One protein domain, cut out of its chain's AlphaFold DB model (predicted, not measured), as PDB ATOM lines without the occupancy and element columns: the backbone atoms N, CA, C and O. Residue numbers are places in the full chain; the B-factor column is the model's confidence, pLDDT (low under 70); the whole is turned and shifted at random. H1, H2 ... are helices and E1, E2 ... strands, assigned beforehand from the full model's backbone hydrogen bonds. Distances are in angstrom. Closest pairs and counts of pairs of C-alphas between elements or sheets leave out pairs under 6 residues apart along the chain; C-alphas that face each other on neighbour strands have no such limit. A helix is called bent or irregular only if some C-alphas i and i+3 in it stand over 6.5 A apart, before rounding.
ATOM      1  N   THR A 339     155.458 142.567 184.543       93.44
ATOM      2  CA  THR A 339     155.719 142.615 185.988       93.44
ATOM      3  C   THR A 339     157.043 143.314 186.303       93.44
ATOM      4  O   THR A 339     157.122 144.089 187.251       93.44
ATOM      5  N   ALA A 340     158.090 143.062 185.515       94.69
ATOM      6  CA  ALA A 340     159.379 143.720 185.681       94.69
ATOM      7  C   ALA A 340     159.269 145.243 185.487       94.69
ATOM      8  O   ALA A 340     159.840 145.995 186.276       94.69
ATOM      9  N   VAL A 341     158.492 145.699 184.496       94.88
ATOM     10  CA  VAL A 341     158.224 147.130 184.267       94.88
ATOM     11  C   VAL A 341     157.459 147.737 185.439       94.88
ATOM     12  O   VAL A 341     157.851 148.785 185.946       94.88
ATOM     13  N   GLU A 342     156.417 147.061 185.922       94.12
ATOM     14  CA  GLU A 342     155.644 147.504 187.089       94.12
ATOM     15  C   GLU A 342     156.517 147.618 188.348       94.12
ATOM     16  O   GLU A 342     156.393 148.581 189.103       94.12
ATOM     17  N   VAL A 343     157.451 146.681 188.556       92.81
ATOM     18  CA  VAL A 343     158.423 146.739 189.659       92.81
ATOM     19  C   VAL A 343     159.354 147.943 189.528       92.81
ATOM     20  O   VAL A 343     159.611 148.613 190.532       92.81
ATOM     21  N   VAL A 344     159.853 148.240 188.325       92.31
ATOM     22  CA  VAL A 344     160.680 149.434 188.075       92.31
ATOM     23  C   VAL A 344     159.897 150.711 188.372       92.31
ATOM     24  O   VAL A 344     160.366 151.526 189.165       92.31
ATOM     25  N   LEU A 345     158.692 150.849 187.813       90.94
ATOM     26  CA  LEU A 345     157.812 152.000 188.039       90.94
ATOM     27  C   LEU A 345     157.559 152.211 189.535       90.94
ATOM     28  O   LEU A 345     157.861 153.270 190.076       90.94
ATOM     29  N   ALA A 346     157.119 151.165 190.236       89.50
ATOM     30  CA  ALA A 346     156.823 151.248 191.662       89.50
ATOM     31  C   ALA A 346     158.059 151.532 192.532       89.50
ATOM     32  O   ALA A 346     157.941 152.121 193.610       89.50
ATOM     33  N   THR A 347     159.248 151.099 192.099       88.19
ATOM     34  CA  THR A 347     160.507 151.393 192.797       88.19
ATOM     35  C   THR A 347     160.874 152.864 192.646       88.19
ATOM     36  O   THR A 347     161.185 153.505 193.651       88.19
ATOM     37  N   ILE A 348     160.772 153.413 191.428       86.75
ATOM     38  CA  ILE A 348     161.009 154.837 191.165       86.75
ATOM     39  C   ILE A 348     159.999 155.700 191.914       86.75
ATOM     40  O   ILE A 348     160.417 156.601 192.635       86.75
ATOM     41  N   ASP A 349     158.706 155.391 191.846       86.00
ATOM     42  CA  ASP A 349     157.647 156.121 192.558       86.00
ATOM     43  C   ASP A 349     157.871 156.159 194.082       86.00
ATOM     44  O   ASP A 349     157.426 157.072 194.785       86.00
ATOM     45  N   TYR A 350     158.576 155.159 194.619       82.69
ATOM     46  CA  TYR A 350     158.852 155.025 196.045       82.69
ATOM     47  C   TYR A 350     160.153 155.699 196.513       82.69
ATOM     48  O   TYR A 350     160.335 155.893 197.721       82.69
ATOM     49  N   LEU A 351     161.046 156.110 195.610       81.25
ATOM     50  CA  LEU A 351     162.302 156.789 195.960       81.25
ATOM     51  C   LEU A 351     162.152 157.986 196.918       81.25
ATOM     52  O   LEU A 351     162.943 158.071 197.864       81.25
ATOM     53  N   PRO A 352     161.151 158.884 196.789       78.25
ATOM     54  CA  PRO A 352     161.025 160.040 197.673       78.25
ATOM     55  C   PRO A 352     160.796 159.581 199.114       78.25
ATOM     56  O   PRO A 352     161.300 160.173 200.065       78.25
ATOM     57  N   CYS A 353     160.081 158.469 199.277       76.50
ATOM     58  CA  CYS A 353     159.786 157.873 200.568       76.50
ATOM     59  C   CYS A 353     161.013 157.217 201.197       76.50
ATOM     60  O   CYS A 353     161.193 157.327 202.409       76.50
ATOM     61  N   GLN A 354     161.859 156.560 200.399       74.25
ATOM     62  CA  GLN A 354     163.130 156.018 200.887       74.25
ATOM     63  C   GLN A 354     164.030 157.149 201.392       74.25
ATOM     64  O   GLN A 354     164.428 157.156 202.555       74.25
ATOM     65  N   LEU A 355     164.254 158.169 200.560       71.44
ATOM     66  CA  LEU A 355     165.184 159.253 200.871       71.44
ATOM     67  C   LEU A 355     164.701 160.145 202.024       71.44
ATOM     68  O   LEU A 355     165.506 160.551 202.867       71.44
ATOM     69  N   LEU A 356     163.395 160.423 202.120       66.69
ATOM     70  CA  LEU A 356     162.820 161.178 203.241       66.69
ATOM     71  C   LEU A 356     163.090 160.489 204.587       66.69
ATOM     72  O   LEU A 356     163.382 161.155 205.580       66.69
ATOM     73  N   LEU A 357     163.002 159.158 204.618       60.72
ATOM     74  CA  LEU A 357     163.218 158.364 205.825       60.72
ATOM     75  C   LEU A 357     164.712 158.183 206.135       60.72
ATOM     76  O   LEU A 357     165.090 158.275 207.300       60.72
ATOM     77  N   ALA A 358     165.550 157.990 205.111       60.31
ATOM     78  CA  ALA A 358     167.010 157.879 205.221       60.31
ATOM     79  C   ALA A 358     167.666 159.116 205.853       60.31
ATOM     80  O   ALA A 358     168.567 159.024 206.678       60.31
ATOM     81  N   SER A 359     167.193 160.293 205.460       57.03
ATOM     82  CA  SER A 359     167.790 161.589 205.797       57.03
ATOM     83  C   SER A 359     167.266 162.206 207.098       57.03
ATOM     84  O   SER A 359     167.518 163.381 207.367       57.03
ATOM     85  N   GLY A 360     166.461 161.475 207.879       51.91
ATOM     86  CA  GLY A 360     165.798 162.031 209.062       51.91
ATOM     87  C   GLY A 360     164.863 163.206 208.741       51.91
ATOM     88  O   GLY A 360     164.656 164.072 209.591       51.91
ATOM     89  N   GLY A 361     164.313 163.254 207.522       50.28
ATOM     90  CA  GLY A 361     163.459 164.340 207.040       50.28
ATOM     91  C   GLY A 361     164.189 165.492 206.339       50.28
ATOM     92  O   GLY A 361     163.547 166.499 206.048       50.28
ATOM     93  N   ALA A 362     165.494 165.372 206.064       50.28
ATOM     94  CA  ALA A 362     166.283 166.407 205.386       50.28
ATOM     95  C   ALA A 362     166.379 166.248 203.851       50.28
ATOM     96  O   ALA A 362     166.881 167.150 203.180       50.28
ATOM     97  N   ALA A 363     165.923 165.132 203.271       55.03
ATOM     98  CA  ALA A 363     166.050 164.867 201.838       55.03
ATOM     99  C   ALA A 363     165.093 165.718 200.998       55.03
ATOM    100  O   ALA A 363     163.892 165.801 201.255       55.03
ATOM    101  N   ALA A 364     165.661 166.301 199.944       61.66
ATOM    102  CA  ALA A 364     165.028 167.254 199.042       61.66
ATOM    103  C   ALA A 364     164.101 166.622 197.986       61.66
ATOM    104  O   ALA A 364     163.388 167.365 197.314       61.66
ATOM    105  N   LEU A 365     164.085 165.294 197.814       68.56
ATOM    106  CA  LEU A 365     163.287 164.655 196.764       68.56
ATOM    107  C   LEU A 365     161.804 164.595 197.155       68.56
ATOM    108  O   LEU A 365     161.422 163.868 198.070       68.56
ATOM    109  N   ARG A 366     160.960 165.369 196.461       69.56
ATOM    110  CA  ARG A 366     159.503 165.412 196.685       69.56
ATOM    111  C   ARG A 366     158.742 164.378 195.880       69.56
ATOM    112  O   ARG A 366     157.738 163.851 196.354       69.56
ATOM    113  N   ALA A 367     159.178 164.173 194.650       75.69
ATOM    114  CA  ALA A 367     158.537 163.295 193.696       75.69
ATOM    115  C   ALA A 367     159.593 162.759 192.738       75.69
ATOM    116  O   ALA A 367     160.570 163.447 192.428       75.69
ATOM    117  N   SER A 368     159.353 161.547 192.277       82.44
ATOM    118  CA  SER A 368     160.091 160.888 191.216       82.44
ATOM    119  C   SER A 368     159.087 160.156 190.352       82.44
ATOM    120  O   SER A 368     158.115 159.602 190.863       82.44
ATOM    121  N   GLU A 369     159.328 160.197 189.055       84.12
ATOM    122  CA  GLU A 369     158.504 159.561 188.042       84.12
ATOM    123  C   GLU A 369     159.420 159.132 186.895       84.12
ATOM    124  O   GLU A 369     160.404 159.807 186.575       84.12
ATOM    125  N   ILE A 370     159.107 157.994 186.288       83.75
ATOM    126  CA  ILE A 370     159.788 157.481 185.101       83.75
ATOM    127  C   ILE A 370     158.744 157.178 184.034       83.75
ATOM    128  O   ILE A 370     157.712 156.574 184.328       83.75
ATOM    129  N   ASP A 371     159.022 157.574 182.792       84.12
ATOM    130  CA  ASP A 371     158.157 157.226 181.669       84.12
ATOM    131  C   ASP A 371     158.066 155.695 181.524       84.12
ATOM    132  O   ASP A 371     159.067 154.981 181.639       84.12
ATOM    133  N   ALA A 372     156.873 155.174 181.223       86.62
ATOM    134  CA  ALA A 372     156.651 153.729 181.091       86.62
ATOM    135  C   ALA A 372     157.582 153.080 180.052       86.62
ATOM    136  O   ALA A 372     158.095 151.982 180.271       86.62
ATOM    137  N   ASP A 373     157.858 153.784 178.957       87.00
ATOM    138  CA  ASP A 373     158.766 153.313 177.917       87.00
ATOM    139  C   ASP A 373     160.239 153.323 178.372       87.00
ATOM    140  O   ASP A 373     161.010 152.437 178.007       87.00
ATOM    141  N   ALA A 374     160.628 154.276 179.227       84.62
ATOM    142  CA  ALA A 374     161.958 154.314 179.834       84.62
ATOM    143  C   ALA A 374     162.147 153.145 180.815       84.62
ATOM    144  O   ALA A 374     163.188 152.483 180.821       84.62
ATOM    145  N   ALA A 375     161.114 152.840 181.606       89.12
ATOM    146  CA  ALA A 375     161.087 151.655 182.458       89.12
ATOM    147  C   ALA A 375     161.168 150.363 181.624       89.12
ATOM    148  O   ALA A 375     161.957 149.474 181.946       89.12
ATOM    149  N   ALA A 376     160.423 150.276 180.516       90.19
ATOM    150  CA  ALA A 376     160.500 149.157 179.577       90.19
ATOM    151  C   ALA A 376     161.891 149.016 178.946       90.19
ATOM    152  O   ALA A 376     162.410 147.903 178.854       90.19
ATOM    153  N   PHE A 377     162.536 150.126 178.583       87.81
ATOM    154  CA  PHE A 377     163.908 150.123 178.082       87.81
ATOM    155  C   PHE A 377     164.895 149.570 179.114       87.81
ATOM    156  O   PHE A 377     165.696 148.702 178.772       87.81
ATOM    157  N   LEU A 378     164.820 150.001 180.379       88.81
ATOM    158  CA  LEU A 378     165.659 149.458 181.455       88.81
ATOM    159  C   LEU A 378     165.433 147.951 181.629       88.81
ATOM    160  O   LEU A 378     166.387 147.174 181.666       88.81
ATOM    161  N   VAL A 379     164.175 147.513 181.663       92.94
ATOM    162  CA  VAL A 379     163.831 146.088 181.742       92.94
ATOM    163  C   VAL A 379     164.406 145.311 180.558       92.94
ATOM    164  O   VAL A 379     164.951 144.222 180.747       92.94
ATOM    165  N   HIS A 380     164.340 145.864 179.347       93.38
ATOM    166  CA  HIS A 380     164.897 145.237 178.154       93.38
ATOM    167  C   HIS A 380     166.431 145.181 178.190       93.38
ATOM    168  O   HIS A 380     167.010 144.127 177.930       93.38
ATOM    169  N   LYS A 381     167.094 146.277 178.583       89.81
ATOM    170  CA  LYS A 381     168.558 146.390 178.702       89.81
ATOM    171  C   LYS A 381     169.138 145.334 179.649       89.81
ATOM    172  O   LYS A 381     170.155 144.727 179.331       89.81
ATOM    173  N   TYR A 382     168.479 145.070 180.779       91.50
ATOM    174  CA  TYR A 382     168.950 144.106 181.789       91.50
ATOM    175  C   TYR A 382     168.334 142.705 181.665       91.50
ATOM    176  O   TYR A 382     168.497 141.877 182.569       91.50
ATOM    177  N   ARG A 383     167.635 142.411 180.560       91.75
ATOM    178  CA  ARG A 383     166.881 141.162 180.355       91.75
ATOM    179  C   ARG A 383     167.690 139.898 180.621       91.75
ATOM    180  O   ARG A 383     167.185 138.986 181.270       91.75
ATOM    181  N   GLU A 384     168.946 139.865 180.190       89.50
ATOM    182  CA  GLU A 384     169.835 138.705 180.348       89.50
ATOM    183  C   GLU A 384     170.182 138.371 181.810       89.50
ATOM    184  O   GLU A 384     170.571 137.240 182.126       89.50
ATOM    185  N   VAL A 385     170.050 139.348 182.711       87.12
ATOM    186  CA  VAL A 385     170.409 139.209 184.127       87.12
ATOM    187  C   VAL A 385     169.180 138.913 184.984       87.12
ATOM    188  O   VAL A 385     169.265 138.117 185.919       87.12
ATOM    189  N   TRP A 386     168.023 139.510 184.673       90.25
ATOM    190  CA  TRP A 386     166.822 139.322 185.491       90.25
ATOM    191  C   TRP A 386     165.931 138.165 185.025       90.25
ATOM    192  O   TRP A 386     165.395 137.444 185.874       90.25
ATOM    193  N   GLN A 387     165.761 137.951 183.715       88.12
ATOM    194  CA  GLN A 387     164.751 137.023 183.205       88.12
ATOM    195  C   GLN A 387     165.127 135.567 183.504       88.12
ATOM    196  O   GLN A 387     166.147 135.062 183.038       88.12
ATOM    197  N   GLY A 388     164.286 134.881 184.285       79.69
ATOM    198  CA  GLY A 388     164.500 133.477 184.658       79.69
ATOM    199  C   GLY A 388     165.731 133.238 185.538       79.69
ATOM    200  O   GLY A 388     166.176 132.100 185.665       79.69
ATOM    201  N   ARG A 389     166.302 134.298 186.120       84.56
ATOM    202  CA  ARG A 389     167.496 134.233 186.966       84.56
ATOM    203  C   ARG A 389     167.232 134.861 188.323       84.56
ATOM    204  O   ARG A 389     166.703 134.213 189.223       84.56
ATOM    205  N   GLU A 390     167.566 136.136 188.451       86.06
ATOM    206  CA  GLU A 390     167.522 136.854 189.719       86.06
ATOM    207  C   GLU A 390     166.297 137.761 189.881       86.06
ATOM    208  O   GLU A 390     166.132 138.372 190.937       86.06
ATOM    209  N   ASN A 391     165.440 137.860 188.858       90.50
ATOM    210  CA  ASN A 391     164.201 138.643 188.867       90.50
ATOM    211  C   ASN A 391     164.406 140.042 189.495       90.50
ATOM    212  O   ASN A 391     165.265 140.811 189.059       90.50
ATOM    213  N   GLY A 392     163.646 140.369 190.545       89.81
ATOM    214  CA  GLY A 392     163.695 141.659 191.226       89.81
ATOM    215  C   GLY A 392     165.040 142.001 191.871       89.81
ATOM    216  O   GLY A 392     165.319 143.184 192.039       89.81
ATOM    217  N   HIS A 393     165.903 141.029 192.199       89.56
ATOM    218  CA  HIS A 393     167.240 141.339 192.725       89.56
ATOM    219  C   HIS A 393     168.137 141.971 191.659       89.56
ATOM    220  O   HIS A 393     168.803 142.967 191.937       89.56
ATOM    221  N   ALA A 394     168.120 141.442 190.433       89.69
ATOM    222  CA  ALA A 394     168.856 142.033 189.318       89.69
ATOM    223  C   ALA A 394     168.301 143.412 188.945       89.69
ATOM    224  O   ALA A 394     169.078 144.345 188.764       89.69
ATOM    225  N   LEU A 395     166.972 143.563 188.894       91.75
ATOM    226  CA  LEU A 395     166.339 144.853 188.600       91.75
ATOM    227  C   LEU A 395     166.650 145.905 189.668       91.75
ATOM    228  O   LEU A 395     166.955 147.040 189.326       91.75
ATOM    229  N   ARG A 396     166.627 145.534 190.955       90.12
ATOM    230  CA  ARG A 396     166.997 146.443 192.048       90.12
ATOM    231  C   ARG A 396     168.430 146.949 191.887       90.12
ATOM    232  O   ARG A 396     168.626 148.155 191.935       90.12
ATOM    233  N   ARG A 397     169.394 146.053 191.646       89.69
ATOM    234  CA  ARG A 397     170.800 146.434 191.425       89.69
ATOM    235  C   ARG A 397     170.958 147.345 190.209       89.69
ATOM    236  O   ARG A 397     171.585 148.386 190.307       89.69
ATOM    237  N   ALA A 398     170.300 147.011 189.099       88.00
ATOM    238  CA  ALA A 398     170.315 147.848 187.903       88.00
ATOM    239  C   ALA A 398     169.764 149.261 188.165       88.00
ATOM    240  O   ALA A 398     170.327 150.239 187.683       88.00
ATOM    241  N   LEU A 399     168.687 149.392 188.948       88.50
ATOM    242  CA  LEU A 399     168.150 150.701 189.335       88.50
ATOM    243  C   LEU A 399     169.065 151.449 190.308       88.50
ATOM    244  O   LEU A 399     169.176 152.671 190.219       88.50
ATOM    245  N   GLU A 400     169.703 150.739 191.235       86.75
ATOM    246  CA  GLU A 400     170.684 151.320 192.152       86.75
ATOM    247  C   GLU A 400     171.878 151.907 191.377       86.75
ATOM    248  O   GLU A 400     172.267 153.050 191.628       86.75
ATOM    249  N   ASP A 401     172.387 151.177 190.383       84.94
ATOM    250  CA  ASP A 401     173.550 151.566 189.581       84.94
ATOM    251  C   ASP A 401     173.228 152.667 188.553       84.94
ATOM    252  O   ASP A 401     173.963 153.645 188.437       84.94
ATOM    253  N   GLU A 402     172.121 152.541 187.813       84.06
ATOM    254  CA  GLU A 402     171.819 153.416 186.665       84.06
ATOM    255  C   GLU A 402     170.972 154.639 187.023       84.06
ATOM    256  O   GLU A 402     170.950 155.612 186.269       84.06
ATOM    257  N   VAL A 403     170.235 154.593 188.137       82.69
ATOM    258  CA  VAL A 403     169.287 155.655 188.501       82.69
ATOM    259  C   VAL A 403     169.620 156.257 189.856       82.69
ATOM    260  O   VAL A 403     169.828 157.466 189.950       82.69
ATOM    261  N   LEU A 404     169.688 155.444 190.911       80.19
ATOM    262  CA  LEU A 404     169.832 155.961 192.272       80.19
ATOM    263  C   LEU A 404     171.213 156.574 192.513       80.19
ATOM    264  O   LEU A 404     171.298 157.677 193.046       80.19
ATOM    265  N   THR A 405     172.285 155.891 192.114       82.50
ATOM    266  CA  THR A 405     173.654 156.379 192.321       82.50
ATOM    267  C   THR A 405     173.906 157.697 191.575       82.50
ATOM    268  O   THR A 405     174.315 158.663 192.227       82.50
ATOM    269  N   PRO A 406     173.584 157.829 190.268       80.94
ATOM    270  CA  PRO A 406     173.700 159.107 189.564       80.94
ATOM    271  C   PRO A 406     172.823 160.210 190.165       80.94
ATOM    272  O   PRO A 406     173.265 161.356 190.267       80.94
ATOM    273  N   LEU A 407     171.603 159.877 190.607       77.44
ATOM    274  CA  LEU A 407     170.711 160.826 191.271       77.44
ATOM    275  C   LEU A 407     171.324 161.364 192.569       77.44
ATOM    276  O   LEU A 407     171.311 162.572 192.792       77.44
ATOM    277  N   LEU A 408     171.857 160.485 193.419       77.25
ATOM    278  CA  LEU A 408     172.472 160.873 194.688       77.25
ATOM    279  C   LEU A 408     173.704 161.757 194.471       77.25
ATOM    280  O   LEU A 408     173.828 162.778 195.145       77.25
ATOM    281  N   LEU A 409     174.555 161.418 193.498       79.44
ATOM    282  CA  LEU A 409     175.718 162.232 193.129       79.44
ATOM    283  C   LEU A 409     175.298 163.625 192.638       79.44
ATOM    284  O   LEU A 409     175.804 164.630 193.132       79.44
ATOM    285  N   ALA A 410     174.314 163.706 191.740       73.62
ATOM    286  CA  ALA A 410     173.802 164.985 191.249       73.62
ATOM    287  C   ALA A 410     173.158 165.827 192.367       73.62
ATOM    288  O   ALA A 410     173.314 167.049 192.408       73.62
ATOM    289  N   MET A 411     172.437 165.188 193.295       72.69
ATOM    290  CA  MET A 411     171.868 165.864 194.462       72.69
ATOM    291  C   MET A 411     172.958 166.420 195.386       72.69
ATOM    292  O   MET A 411     172.809 167.534 195.889       72.69
ATOM    293  N   GLU A 412     174.042 165.676 195.605       75.75
ATOM    294  CA  GLU A 412     175.183 166.136 196.397       75.75
ATOM    295  C   GLU A 412     175.899 167.314 195.718       75.75
ATOM    296  O   GLU A 412     176.159 168.330 196.366       75.75
ATOM    297  N   GLU A 413     176.134 167.243 194.405       75.69
ATOM    298  CA  GLU A 413     176.715 168.345 193.629       75.69
ATOM    299  C   GLU A 413     175.873 169.625 193.724       75.69
ATOM    300  O   GLU A 413     176.412 170.707 193.978       75.69
ATOM    301  N   LEU A 414     174.547 169.517 193.581       68.50
ATOM    302  CA  LEU A 414     173.625 170.649 193.719       68.50
ATOM    303  C   LEU A 414     173.656 171.256 195.129       68.50
ATOM    304  O   LEU A 414     173.596 172.477 195.269       68.50
ATOM    305  N   GLN A 415     173.801 170.436 196.174       67.62
ATOM    306  CA  GLN A 415     173.935 170.918 197.553       67.62
ATOM    307  C   GLN A 415     175.285 171.595 197.821       67.62
ATOM    308  O   GLN A 415     175.360 172.519 198.635       67.62
ATOM    309  N   GLN A 416     176.350 171.145 197.155       68.62
ATOM    310  CA  GLN A 416     177.694 171.694 197.311       68.62
ATOM    311  C   GLN A 416     177.925 172.970 196.498       68.62
ATOM    312  O   GLN A 416     178.874 173.695 196.806       68.62
ATOM    313  N   ALA A 440     160.260 174.563 192.940       45.00
ATOM    314  CA  ALA A 440     160.767 173.200 192.768       45.00
ATOM    315  C   ALA A 440     161.737 173.163 191.580       45.00
ATOM    316  O   ALA A 440     161.385 173.601 190.487       45.00
ATOM    317  N   THR A 441     162.938 172.627 191.786       49.91
ATOM    318  CA  THR A 441     163.891 172.397 190.694       49.91
ATOM    319  C   THR A 441     163.591 171.036 190.073       49.91
ATOM    320  O   THR A 441     163.677 170.015 190.760       49.91
ATOM    321  N   ASP A 442     163.202 171.027 188.796       51.03
ATOM    322  CA  ASP A 442     163.009 169.812 187.994       51.03
ATOM    323  C   ASP A 442     164.382 169.338 187.497       51.03
ATOM    324  O   ASP A 442     165.037 170.028 186.713       51.03
ATOM    325  N   VAL A 443     164.843 168.190 187.989       53.19
ATOM    326  CA  VAL A 443     166.079 167.546 187.536       53.19
ATOM    327  C   VAL A 443     165.694 166.401 186.612       53.19
ATOM    328  O   VAL A 443     164.963 165.491 187.004       53.19
ATOM    329  N   ARG A 444     166.189 166.458 185.373       54.03
ATOM    330  CA  ARG A 444     165.904 165.466 184.334       54.03
ATOM    331  C   ARG A 444     167.158 164.681 184.006       54.03
ATOM    332  O   ARG A 444     168.176 165.276 183.661       54.03
ATOM    333  N   PHE A 445     167.051 163.360 184.061       51.47
ATOM    334  CA  PHE A 445     168.089 162.457 183.572       51.47
ATOM    335  C   PHE A 445     167.639 161.854 182.246       51.47
ATOM    336  O   PHE A 445     166.467 161.502 182.083       51.47
ATOM    337  N   PHE A 446     168.583 161.752 181.312       48.53
ATOM    338  CA  PHE A 446     168.383 161.131 180.010       48.53
ATOM    339  C   PHE A 446     169.230 159.862 179.935       48.53
ATOM    340  O   PHE A 446     170.436 159.910 180.173       48.53
ATOM    341  N   LEU A 447     168.596 158.742 179.596       44.66
ATOM    342  CA  LEU A 447     169.264 157.479 179.280       44.66
ATOM    343  C   LEU A 447     169.262 157.327 177.743       44.66
ATOM    344  O   LEU A 447     168.196 157.319 177.126       44.66
ATOM    345  N   ASP A 448     170.440 157.294 177.111       39.81
ATOM    346  CA  ASP A 448     170.632 157.259 175.641       39.81
ATOM    347  C   ASP A 448     170.296 155.856 175.058       39.81
ATOM    348  O   ASP A 448     170.404 154.867 175.781       39.81
ATOM    349  N   ALA A 449     169.831 155.621 173.816       31.34
ATOM    350  CA  ALA A 449     170.069 156.274 172.513       31.34
ATOM    351  C   ALA A 449     168.856 156.997 171.865       31.34
ATOM    352  O   ALA A 449     168.879 157.311 170.672       31.34
ATOM    353  N   ALA A 450     167.763 157.223 172.601       40.31
ATOM    354  CA  ALA A 450     166.565 157.888 172.074       40.31
ATOM    355  C   ALA A 450     165.761 158.600 173.183       40.31
ATOM    356  O   ALA A 450     164.676 158.166 173.531       40.31
ATOM    357  N   GLN A 451     166.315 159.675 173.761       47.53
ATOM    358  CA  GLN A 451     165.638 160.657 174.639       47.53
ATOM    359  C   GLN A 451     164.515 160.123 175.564       47.53
ATOM    360  O   GLN A 451     163.379 160.598 175.514       47.53
ATOM    361  N   TRP A 452     164.836 159.201 176.468       43.09
ATOM    362  CA  TRP A 452     163.924 158.790 177.543       43.09
ATOM    363  C   TRP A 452     164.069 159.707 178.765       43.09
ATOM    364  O   TRP A 452     165.187 160.129 179.067       43.09
ATOM    365  N   ARG A 453     162.966 160.042 179.457       52.84
ATOM    366  CA  ARG A 453     162.971 161.009 180.570       52.84
ATOM    367  C   ARG A 453     162.690 160.337 181.910       52.84
ATOM    368  O   ARG A 453     161.733 159.582 182.062       52.84
ATOM    369  N   ILE A 454     163.508 160.681 182.901       51.31
ATOM    370  CA  ILE A 454     163.192 160.474 184.314       51.31
ATOM    371  C   ILE A 454     163.040 161.847 184.958       51.31
ATOM    372  O   ILE A 454     163.933 162.692 184.842       51.31
ATOM    373  N   HIS A 455     161.900 162.066 185.604       54.19
ATOM    374  CA  HIS A 455     161.532 163.328 186.226       54.19
ATOM    375  C   HIS A 455     161.739 163.247 187.738       54.19
ATOM    376  O   HIS A 455     161.120 162.431 188.418       54.19
ATOM    377  N   PHE A 456     162.579 164.130 188.279       52.31
ATOM    378  CA  PHE A 456     162.773 164.280 189.718       52.31
ATOM    379  C   PHE A 456     162.464 165.712 190.138       52.31
ATOM    380  O   PHE A 456     163.026 166.667 189.611       52.31
ATOM    381  N   SER A 457     161.595 165.877 191.134       50.62
ATOM    382  CA  SER A 457     161.298 167.190 191.714       50.62
ATOM    383  C   SER A 457     162.034 167.369 193.038       50.62
ATOM    384  O   SER A 457     161.712 166.695 194.024       50.62
ATOM    385  N   LEU A 458     162.991 168.300 193.075       48.38
ATOM    386  CA  LEU A 458     163.761 168.652 194.269       48.38
ATOM    387  C   LEU A 458     163.233 169.925 194.953       48.38
ATOM    388  O   LEU A 458     162.763 170.864 194.312       48.38
ATOM    389  N   LEU A 459     163.358 169.975 196.277       43.38
ATOM    390  CA  LEU A 459     163.192 171.165 197.111       43.38
ATOM    391  C   LEU A 459     164.537 171.880 197.303       43.38
ATOM    392  O   LEU A 459     165.325 171.433 198.135       43.38
ATOM    393  N   GLN A 460     164.786 173.022 196.647       46.56
ATOM    394  CA  GLN A 460     165.717 174.025 197.190       46.56
ATOM    395  C   GLN A 460     165.492 175.443 196.633       46.56
ATOM    396  O   GLN A 460     165.013 175.628 195.525       46.56
TER     397      GLN A 460
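AT A GLANCE: This is residues 339 to 416 and 440 to 460 of the 482 residues of the protein "AAA domain-containing protein" of Strigomonas culicis (UniProt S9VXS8). A three-stranded antiparallel sheet forms a wall with H1 and arm H4b of the bent helix H4 over one face, in two layers, helices on one face of a sheet. H2 grazes one end of the sheet, and H3 lies farthest out, joined by a corner to arm H4a. The printed part has 99 residues, in the order H1, E1, H2, H3, H4, E2, E3, and the sheet order is E1, E3, E2. The class is mixed, helices and strands; the whole is compact, with a radius of gyration of the C-alphas of 13.6 A and spans of 41 by 30 by 20 A.

IN THESE COORDINATES: E1 is residues 365 to 370, E2 440 to 447, 22.4 A, and E3 452 to 459, 23.2 A, ending at C-alpha 459 (163.192, 171.165, 197.111). H1, residues 339 to 358, begins at C-alpha 339 (155.719, 142.615, 185.988) and is 27.0 A long; it is irregular, C-alphas 349 and 352 being 7.3 A apart. H2 is residues 372 to 381. H3, 383 to 390, is irregular, with C-alphas 385 and 388 8.2 A apart. H4, 392 to 416, was assigned as one helix by its hydrogen bonds but is bent, C-alphas 402 and 405 being 6.6 A apart; its arms are H4a, 392 to 402, and H4b, 405 to 416.

HOW THE PARTS SIT: E3 pairs with E1, N 366 to O 457 at 2.9 A, and forms a hairpin with E2, N 443 to O 456 at 2.9 A. H1 runs along E1 at a height over the sheet of 6.1 A; their closest C-alphas are Pro 352 and Leu 365, 5.2 A. H4b, on the same face, runs slantwise to E3, at 40 degrees on the local plane. H1 touches H2, about perpendicular at 76 degrees, closest C-alphas Val 341 and Ala 376, 5.6 A. H3 and H4a touch only at the corner, closest C-alphas Trp 386 and Ala 394, 5.1 A. Every O i to N i+4 pair is within hydrogen-bond range in H2, H4a and H4b, against 14 of 16 in H1 and 1 of 4 in H3, where 1 of 5 O i to N i+3 pairs is.

THE WHOLE: The C-alphas of Gly 388 and Gln 460, the two farthest apart, are 42.5 A apart. Residues 417 to 439 are not printed; C-alphas 416 and 440 are 17.6 A apart across the cut. Of the links printed whole, none is long. pLDDT is under 70 in residues 356 to 366, 414 to 416 and 440 to 460.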